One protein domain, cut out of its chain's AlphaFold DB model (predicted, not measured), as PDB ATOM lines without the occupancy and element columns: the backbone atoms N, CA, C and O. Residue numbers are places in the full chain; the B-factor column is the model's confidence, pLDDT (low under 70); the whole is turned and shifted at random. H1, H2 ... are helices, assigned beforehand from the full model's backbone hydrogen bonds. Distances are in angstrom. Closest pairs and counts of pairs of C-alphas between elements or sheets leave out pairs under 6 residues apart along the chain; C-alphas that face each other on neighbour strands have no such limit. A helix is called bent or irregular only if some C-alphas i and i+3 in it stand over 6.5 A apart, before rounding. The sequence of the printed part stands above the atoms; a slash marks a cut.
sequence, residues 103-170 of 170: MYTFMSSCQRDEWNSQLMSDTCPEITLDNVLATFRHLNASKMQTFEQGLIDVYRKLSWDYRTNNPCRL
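What this domain is: This is residues 103 to 170 of the 170 residues of the protein "DUF4942 domain-containing protein" of Escherichia coli (UniProt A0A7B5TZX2). A long helix, H3, bends into a wide V of two arms, H3a and H3b, with H2 across from it over an open gap and the short H1 packed on H3b just after the bend. The link from H2 swings round through residues 121 to 128 to the start of H3a, and a tail without a named element, residues 159 to 170, runs on past H3b. The printed part has 68 residues with three named helices in the order H1, H2, H3 and no named strand, all helix in class. It is loose, with a radius of gyration of the C-alphas of 15.8 A and spans of 56 by 23 by 14 A.

How they stand to each other: Look first at H3, residues 129 to 158, assigned as one helix by its hydrogen bonds but bent: C-alphas 141 and 144 are 7.7 A apart. Its arms, H3a, residues 129 to 141, and H3b, residues 144 to 158, stand at a steep tilt of 63 degrees. H1, residues 103 to 106, touches residues 144 to 150 of H3b; their closest C-alphas, Phe 106 and Phe 147, are 5.0 A apart. H2, residues 109 to 120, only just touches H3b, with 3 pairs of C-alphas within 8 A, the closest Ser 109 and Gly 150 at 7.8 A; they run opposite ways at a steep tilt of 63 degrees. H2 and H3a are apart. In H2, H3a and H3b every O i to N i+4 pair is within hydrogen-bond range; H1 is too short for one.

Where its parts are: Find C-alpha 129 at (172.485, 150.267, 151.101); from there H3a runs 18.0 A. H3b runs 21.4 A to C-alpha 158 at (194.294, 165.810, 121.758). H2 measures 16.4 A and H1 5.7 A.

The domain as a whole: The C-alphas of Leu 129 and Leu 170 are farthest apart, at 56.1 A. The printed part has no cut, and no link is long. Confidence is under 70 at residues 159 to 161, 163 and 165 to 170.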
ATOM      1  N   MET A 103     185.080 158.832 142.833       90.75
ATOM      2  CA  MET A 103     184.902 157.973 141.651       90.75
ATOM      3  C   MET A 103     184.930 158.764 140.343       90.75
ATOM      4  O   MET A 103     185.494 158.294 139.352       90.75
ATOM      5  N   TYR A 104     184.432 160.004 140.349       91.69
ATOM      6  CA  TYR A 104     184.526 160.871 139.177       91.69
ATOM      7  C   TYR A 104     185.967 161.120 138.713       91.69
ATOM      8  O   TYR A 104     186.182 161.278 137.511       91.69
ATOM      9  N   THR A 105     186.973 161.120 139.596       89.12
ATOM     10  CA  THR A 105     188.366 161.393 139.197       89.12
ATOM     11  C   THR A 105     188.967 160.294 138.325       89.12
ATOM     12  O   THR A 105     189.918 160.559 137.597       89.12
ATOM     13  N   PHE A 106     188.411 159.082 138.369       85.19
ATOM     14  CA  PHE A 106     188.841 157.963 137.524       85.19
ATOM     15  C   PHE A 106     188.131 157.927 136.168       85.19
ATOM     16  O   PHE A 106     188.566 157.204 135.276       85.19
ATOM     17  N   MET A 107     187.048 158.690 136.010       86.69
ATOM     18  CA  MET A 107     186.200 158.670 134.821       86.69
ATOM     19  C   MET A 107     186.585 159.756 133.812       86.69
ATOM     20  O   MET A 107     186.791 160.919 134.173       86.69
ATOM     21  N   SER A 108     186.590 159.379 132.532       85.88
ATOM     22  CA  SER A 108     186.657 160.283 131.379       85.88
ATOM     23  C   SER A 108     185.392 161.142 131.269       85.88
ATOM     24  O   SER A 108     184.352 160.800 131.833       85.88
ATOM     25  N   SER A 109     185.437 162.246 130.513       85.56
ATOM     26  CA  SER A 109     184.234 163.064 130.278       85.56
ATOM     27  C   SER A 109     183.086 162.244 129.678       85.56
ATOM     28  O   SER A 109     181.957 162.391 130.115       85.56
ATOM     29  N   CYS A 110     183.386 161.328 128.748       85.31
ATOM     30  CA  CYS A 110     182.376 160.482 128.104       85.31
ATOM     31  C   CYS A 110     181.702 159.539 129.114       85.31
ATOM     32  O   CYS A 110     180.484 159.413 129.139       85.31
ATOM     33  N   GLN A 111     182.495 158.933 130.002       86.88
ATOM     34  CA  GLN A 111     181.983 158.040 131.047       86.88
ATOM     35  C   GLN A 111     181.135 158.794 132.078       86.88
ATOM     36  O   GLN A 111     180.125 158.273 132.546       86.88
ATOM     37  N   ARG A 112     181.513 160.034 132.416       90.88
ATOM     38  CA  ARG A 112     180.690 160.899 133.272       90.88
ATOM     39  C   ARG A 112     179.369 161.262 132.595       90.88
ATOM     40  O   ARG A 112     178.338 161.243 133.257       90.88
ATOM     41  N   ASP A 113     179.386 161.555 131.296       91.19
ATOM     42  CA  ASP A 113     178.173 161.865 130.531       91.19
ATOM     43  C   ASP A 113     177.226 160.654 130.455       91.19
ATOM     44  O   ASP A 113     176.014 160.800 130.629       91.19
ATOM     45  N   GLU A 114     177.770 159.449 130.262       90.44
ATOM     46  CA  GLU A 114     177.007 158.194 130.281       90.44
ATOM     47  C   GLU A 114     176.391 157.928 131.661       90.44
ATOM     48  O   GLU A 114     175.189 157.668 131.764       90.44
ATOM     49  N   TRP A 115     177.177 158.083 132.729       91.81
ATOM     50  CA  TRP A 115     176.690 157.962 134.104       91.81
ATOM     51  C   TRP A 115     175.569 158.965 134.410       91.81
ATOM     52  O   TRP A 115     174.499 158.586 134.887       91.81
ATOM     53  N   ASN A 116     175.766 160.237 134.062       91.50
ATOM     54  CA  ASN A 116     174.748 161.272 134.235       91.50
ATOM     55  C   ASN A 116     173.476 160.954 133.438       91.50
ATOM     56  O   ASN A 116     172.366 161.140 133.938       91.50
ATOM     57  N   SER A 117     173.620 160.416 132.226       92.31
ATOM     58  CA  SER A 117     172.485 159.970 131.413       92.31
ATOM     59  C   SER A 117     171.725 158.819 132.083       92.31
ATOM     60  O   SER A 117     170.492 158.833 132.105       92.31
ATOM     61  N   GLN A 118     172.435 157.864 132.696       91.62
ATOM     62  CA  GLN A 118     171.822 156.778 133.465       91.62
ATOM     63  C   GLN A 118     171.041 157.313 134.670       91.62
ATOM     64  O   GLN A 118     169.887 156.921 134.862       91.62
ATOM     65  N   LEU A 119     171.613 158.250 135.434       91.06
ATOM     66  CA  LEU A 119     170.920 158.893 136.553       91.06
ATOM     67  C   LEU A 119     169.636 159.605 136.096       91.06
ATOM     68  O   LEU A 119     168.604 159.530 136.767       91.06
ATOM     69  N   MET A 120     169.646 160.246 134.926       87.44
ATOM     70  CA  MET A 120     168.462 160.914 134.369       87.44
ATOM     71  C   MET A 120     167.415 159.952 133.787       87.44
ATOM     72  O   MET A 120     166.268 160.348 133.573       87.44
ATOM     73  N   SER A 121     167.759 158.682 133.587       88.38
ATOM     74  CA  SER A 121     166.871 157.673 133.009       88.38
ATOM     75  C   SER A 121     165.966 156.985 134.042       88.38
ATOM     76  O   SER A 121     166.091 157.183 135.256       88.38
ATOM     77  N   ASP A 122     165.034 156.158 133.556       83.94
ATOM     78  CA  ASP A 122     164.151 155.291 134.359       83.94
ATOM     79  C   ASP A 122     164.870 154.148 135.071       83.94
ATOM     80  O   ASP A 122     164.283 153.534 135.960       83.94
ATOM     81  N   THR A 123     166.133 153.899 134.731       85.44
ATOM     82  CA  THR A 123     166.958 152.850 135.336       85.44
ATOM     83  C   THR A 123     167.910 153.383 136.406       85.44
ATOM     84  O   THR A 123     168.795 152.649 136.845       85.44
ATOM     85  N   CYS A 124     167.736 154.639 136.843       89.75
ATOM     86  CA  CYS A 124     168.452 155.188 137.994       89.75
ATOM     87  C   CYS A 124     168.271 154.255 139.203       89.75
ATOM     88  O   CYS A 124     167.130 154.041 139.621       89.75
ATOM     89  N   PRO A 125     169.357 153.702 139.767       90.69
ATOM     90  CA  PRO A 125     169.253 152.827 140.924       90.69
ATOM     91  C   PRO A 125     168.699 153.588 142.128       90.69
ATOM     92  O   PRO A 125     169.104 154.723 142.380       90.69
ATOM     93  N   GLU A 126     167.811 152.962 142.892       93.94
ATOM     94  CA  GLU A 126     167.314 153.551 144.139       93.94
ATOM     95  C   GLU A 126     168.442 153.652 145.173       93.94
ATOM     96  O   GLU A 126     169.297 152.756 145.247       93.94
ATOM     97  N   ILE A 127     168.427 154.700 146.005       95.62
ATOM     98  CA  ILE A 127     169.370 154.828 147.123       95.62
ATOM     99  C   ILE A 127     168.963 153.869 148.246       95.62
ATOM    100  O   ILE A 127     168.231 154.190 149.179       95.62
ATOM    101  N   THR A 128     169.487 152.654 148.153       96.00
ATOM    102  CA  THR A 128     169.464 151.650 149.217       96.00
ATOM    103  C   THR A 128     170.890 151.212 149.514       96.00
ATOM    104  O   THR A 128     171.769 151.307 148.655       96.00
ATOM    105  N   LEU A 129     171.144 150.718 150.727       95.75
ATOM    106  CA  LEU A 129     172.485 150.267 151.101       95.75
ATOM    107  C   LEU A 129     173.006 149.190 150.137       95.75
ATOM    108  O   LEU A 129     174.152 149.265 149.699       95.75
ATOM    109  N   ASP A 130     172.157 148.234 149.764       96.94
ATOM    110  CA  ASP A 130     172.527 147.145 148.860       96.94
ATOM    111  C   ASP A 130     172.859 147.656 147.455       96.94
ATOM    112  O   ASP A 130     173.893 147.272 146.904       96.94
ATOM    113  N   ASN A 131     172.050 148.568 146.902       96.12
ATOM    114  CA  ASN A 131     172.312 149.164 145.590       96.12
ATOM    115  C   ASN A 131     173.593 150.002 145.604       96.12
ATOM    116  O   ASN A 131     174.417 149.875 144.701       96.12
ATOM    117  N   VAL A 132     173.796 150.816 146.643       96.44
ATOM    118  CA  VAL A 132     175.022 151.604 146.832       96.44
ATOM    119  C   VAL A 132     176.237 150.686 146.866       96.44
ATOM    120  O   VAL A 132     177.156 150.842 146.063       96.44
ATOM    121  N   LEU A 133     176.227 149.665 147.723       95.88
ATOM    122  CA  LEU A 133     177.338 148.722 147.821       95.88
ATOM    123  C   LEU A 133     177.564 147.947 146.519       95.88
ATOM    124  O   LEU A 133     178.716 147.748 146.131       95.88
ATOM    125  N   ALA A 134     176.504 147.514 145.836       95.50
ATOM    126  CA  ALA A 134     176.610 146.807 144.564       95.50
ATOM    127  C   ALA A 134     177.248 147.688 143.478       95.50
ATOM    128  O   ALA A 134     178.225 147.269 142.850       95.50
ATOM    129  N   THR A 135     176.767 148.925 143.317       93.81
ATOM    130  CA  THR A 135     177.314 149.894 142.359       93.81
ATOM    131  C   THR A 135     178.775 150.205 142.669       93.81
ATOM    132  O   THR A 135     179.623 150.097 141.785       93.81
ATOM    133  N   PHE A 136     179.120 150.502 143.925       93.31
ATOM    134  CA  PHE A 136     180.506 150.808 144.290       93.31
ATOM    135  C   PHE A 136     181.448 149.609 144.165       93.31
ATOM    136  O   PHE A 136     182.603 149.785 143.776       93.31
ATOM    137  N   ARG A 137     180.984 148.381 144.429       93.50
ATOM    138  CA  ARG A 137     181.769 147.166 144.147       93.50
ATOM    139  C   ARG A 137     182.059 147.038 142.658       93.50
ATOM    140  O   ARG A 137     183.199 146.753 142.301       93.50
ATOM    141  N   HIS A 138     181.055 147.273 141.814       90.75
ATOM    142  CA  HIS A 138     181.224 147.241 140.366       90.75
ATOM    143  C   HIS A 138     182.212 148.315 139.892       90.75
ATOM    144  O   HIS A 138     183.195 147.976 139.234       90.75
ATOM    145  N   LEU A 139     182.020 149.572 140.307       89.75
ATOM    146  CA  LEU A 139     182.911 150.687 139.972       89.75
ATOM    147  C   LEU A 139     184.347 150.444 140.446       89.75
ATOM    148  O   LEU A 139     185.296 150.675 139.705       89.75
ATOM    149  N   ASN A 140     184.534 149.933 141.663       88.75
ATOM    150  CA  ASN A 140     185.871 149.653 142.180       88.75
ATOM    151  C   ASN A 140     186.542 148.467 141.467       88.75
ATOM    152  O   ASN A 140     187.765 148.468 141.332       88.75
ATOM    153  N   ALA A 141     185.774 147.473 141.010       89.12
ATOM    154  CA  ALA A 141     186.299 146.362 140.219       89.12
ATOM    155  C   ALA A 141     186.735 146.812 138.814       89.12
ATOM    156  O   ALA A 141     187.755 146.339 138.316       89.12
ATOM    157  N   SER A 142     186.008 147.751 138.200       86.62
ATOM    158  CA  SER A 142     186.327 148.285 136.870       86.62
ATOM    159  C   SER A 142     187.253 149.508 136.887       86.62
ATOM    160  O   SER A 142     187.768 149.875 135.835       86.62
ATOM    161  N   LYS A 143     187.559 150.105 138.051       84.94
ATOM    162  CA  LYS A 143     188.255 151.405 138.156       84.94
ATOM    163  C   LYS A 143     189.552 151.533 137.354       84.94
ATOM    164  O   LYS A 143     189.802 152.595 136.791       84.94
ATOM    165  N   MET A 144     190.387 150.487 137.305       84.56
ATOM    166  CA  MET A 144     191.647 150.548 136.549       84.56
ATOM    167  C   MET A 144     191.374 150.588 135.048       84.56
ATOM    168  O   MET A 144     191.937 151.422 134.350       84.56
ATOM    169  N   GLN A 145     190.434 149.769 134.575       85.56
ATOM    170  CA  GLN A 145     189.985 149.792 133.187       85.56
ATOM    171  C   GLN A 145     189.321 151.133 132.837       85.56
ATOM    172  O   GLN A 145     189.576 151.688 131.770       85.56
ATOM    173  N   THR A 146     188.497 151.681 133.738       83.75
ATOM    174  CA  THR A 146     187.874 153.005 133.584       83.75
ATOM    175  C   THR A 146     188.934 154.089 133.410       83.75
ATOM    176  O   THR A 146     188.831 154.890 132.482       83.75
ATOM    177  N   PHE A 147     189.981 154.065 134.238       84.25
ATOM    178  CA  PHE A 147     191.089 155.012 134.171       84.25
ATOM    179  C   PHE A 147     191.906 154.879 132.876       84.25
ATOM    180  O   PHE A 147     192.161 155.880 132.207       84.25
ATOM    181  N   GLU A 148     192.270 153.655 132.479       86.12
ATOM    182  CA  GLU A 148     192.982 153.389 131.221       86.12
ATOM    183  C   GLU A 148     192.181 153.873 130.005       86.12
ATOM    184  O   GLU A 148     192.718 154.562 129.133       86.12
ATOM    185  N   GLN A 149     190.875 153.584 129.972       84.06
ATOM    186  CA  GLN A 149     189.993 154.069 128.914       84.06
ATOM    187  C   GLN A 149     189.893 155.598 128.926       84.06
ATOM    188  O   GLN A 149     189.891 156.222 127.864       84.06
ATOM    189  N   GLY A 150     189.877 156.213 130.111       82.25
ATOM    190  CA  GLY A 150     189.868 157.663 130.242       82.25
ATOM    191  C   GLY A 150     191.125 158.331 129.698       82.25
ATOM    192  O   GLY A 150     191.010 159.337 128.996       82.25
ATOM    193  N   LEU A 151     192.304 157.745 129.921       82.88
ATOM    194  CA  LEU A 151     193.538 158.207 129.280       82.88
ATOM    195  C   LEU A 151     193.424 158.127 127.753       82.88
ATOM    196  O   LEU A 151     193.695 159.114 127.068       82.88
ATOM    197  N   ILE A 152     192.965 156.991 127.215       83.25
ATOM    198  CA  ILE A 152     192.780 156.807 125.766       83.25
ATOM    199  C   ILE A 152     191.838 157.871 125.185       83.25
ATOM    200  O   ILE A 152     192.133 158.447 124.136       83.25
ATOM    201  N   ASP A 153     190.719 158.152 125.852       81.31
ATOM    202  CA  ASP A 153     189.737 159.138 125.392       81.31
ATOM    203  C   ASP A 153     190.303 160.565 125.379       81.31
ATOM    204  O   ASP A 153     190.027 161.330 124.451       81.31
ATOM    205  N   VAL A 154     191.127 160.922 126.370       78.88
ATOM    206  CA  VAL A 154     191.829 162.213 126.395       78.88
ATOM    207  C   VAL A 154     192.814 162.305 125.230       78.88
ATOM    208  O   VAL A 154     192.775 163.279 124.477       78.88
ATOM    209  N   TYR A 155     193.642 161.278 125.009       78.06
ATOM    210  CA  TYR A 155     194.598 161.273 123.896       78.06
ATOM    211  C   TYR A 155     193.914 161.328 122.524       78.06
ATOM    212  O   TYR A 155     194.388 162.049 121.647       78.06
ATOM    213  N   ARG A 156     192.769 160.654 122.346       80.31
ATOM    214  CA  ARG A 156     191.941 160.760 121.127       80.31
ATOM    215  C   ARG A 156     191.455 162.180 120.849       80.31
ATOM    216  O   ARG A 156     191.317 162.548 119.689       80.31
ATOM    217  N   LYS A 157     191.161 162.964 121.891       76.94
ATOM    218  CA  LYS A 157     190.730 164.364 121.739       76.94
ATOM    219  C   LYS A 157     191.895 165.312 121.454       76.94
ATOM    220  O   LYS A 157     191.679 166.351 120.842       76.94
ATOM    221  N   LEU A 158     193.103 164.970 121.904       78.00
ATOM    222  CA  LEU A 158     194.294 165.810 121.758       78.00
ATOM    223  C   LEU A 158     195.070 165.560 120.459       78.00
ATOM    224  O   LEU A 158     195.680 166.491 119.942       78.00
ATOM    225  N   SER A 159     195.068 164.330 119.935       68.31
ATOM    226  CA  SER A 159     195.814 163.961 118.730       68.31
ATOM    227  C   SER A 159     194.933 163.247 117.712       68.31
ATOM    228  O   SER A 159     194.206 162.309 118.039       68.31
ATOM    229  N   TRP A 160     195.064 163.662 116.452       65.12
ATOM    230  CA  TRP A 160     194.394 163.033 115.318       65.12
ATOM    231  C   TRP A 160     194.859 161.577 115.106       65.12
ATOM    232  O   TRP A 160     194.035 160.713 114.806       65.12
ATOM    233  N   ASP A 161     196.143 161.276 115.349       68.69
ATOM    234  CA  ASP A 161     196.691 159.911 115.391       68.69
ATOM    235  C   ASP A 161     197.205 159.570 116.801       68.69
ATOM    236  O   ASP A 161     198.405 159.504 117.087       68.69
ATOM    237  N   TYR A 162     196.261 159.365 117.721       70.31
ATOM    238  CA  TYR A 162     196.544 159.022 119.119       70.31
ATOM    239  C   TYR A 162     197.282 157.684 119.302       70.31
ATOM    240  O   TYR A 162     197.831 157.443 120.375       70.31
ATOM    241  N   ARG A 163     197.295 156.801 118.289       67.50
ATOM    242  CA  ARG A 163     197.987 155.502 118.368       67.50
ATOM    243  C   ARG A 163     199.485 155.632 118.121       67.50
ATOM    244  O   ARG A 163     200.248 154.874 118.709       67.50
ATOM    245  N   THR A 164     199.899 156.567 117.266       71.31
ATOM    246  CA  THR A 164     201.318 156.792 116.935       71.31
ATOM    247  C   THR A 164     201.913 158.026 117.621       71.31
ATOM    248  O   THR A 164     203.116 158.252 117.517       71.31
ATOM    249  N   ASN A 165     201.094 158.802 118.349       61.31
ATOM    250  CA  ASN A 165     201.463 160.072 118.989       61.31
ATOM    251  C   ASN A 165     202.085 161.082 118.002       61.31
ATOM    252  O   ASN A 165     202.988 161.838 118.361       61.31
ATOM    253  N   ASN A 166     201.626 161.079 116.745       61.34
ATOM    254  CA  ASN A 166     202.155 161.968 115.718       61.34
ATOM    255  C   ASN A 166     201.180 163.139 115.476       61.34
ATOM    256  O   ASN A 166     200.066 162.913 114.997       61.34
ATOM    257  N   PRO A 167     201.548 164.384 115.829       58.78
ATOM    258  CA  PRO A 167     200.616 165.512 115.823       58.78
ATOM    259  C   PRO A 167     200.264 166.050 114.422       58.78
ATOM    260  O   PRO A 167     199.337 166.847 114.314       58.78
ATOM    261  N   CYS A 168     200.946 165.615 113.353       54.16
ATOM    262  CA  CYS A 168     200.686 166.057 111.978       54.16
ATOM    263  C   CYS A 168     200.721 164.887 110.981       54.16
ATOM    264  O   CYS A 168     201.601 164.030 111.046       54.16
ATOM    265  N   ARG A 169     199.817 164.905 109.993       54.25
ATOM    266  CA  ARG A 169     200.041 164.228 108.706       54.25
ATOM    267  C   ARG A 169     201.003 165.091 107.881       54.25
ATOM    268  O   ARG A 169     200.736 166.280 107.729       54.25
ATOM    269  N   LEU A 170     202.099 164.505 107.392       50.59
ATOM    270  CA  LEU A 170     202.831 165.035 106.232       50.59
ATOM    271  C   LEU A 170     201.966 164.896 104.975       50.59
ATOM    272  O   LEU A 170     201.244 163.874 104.885       50.59
TER     273      LEU A 170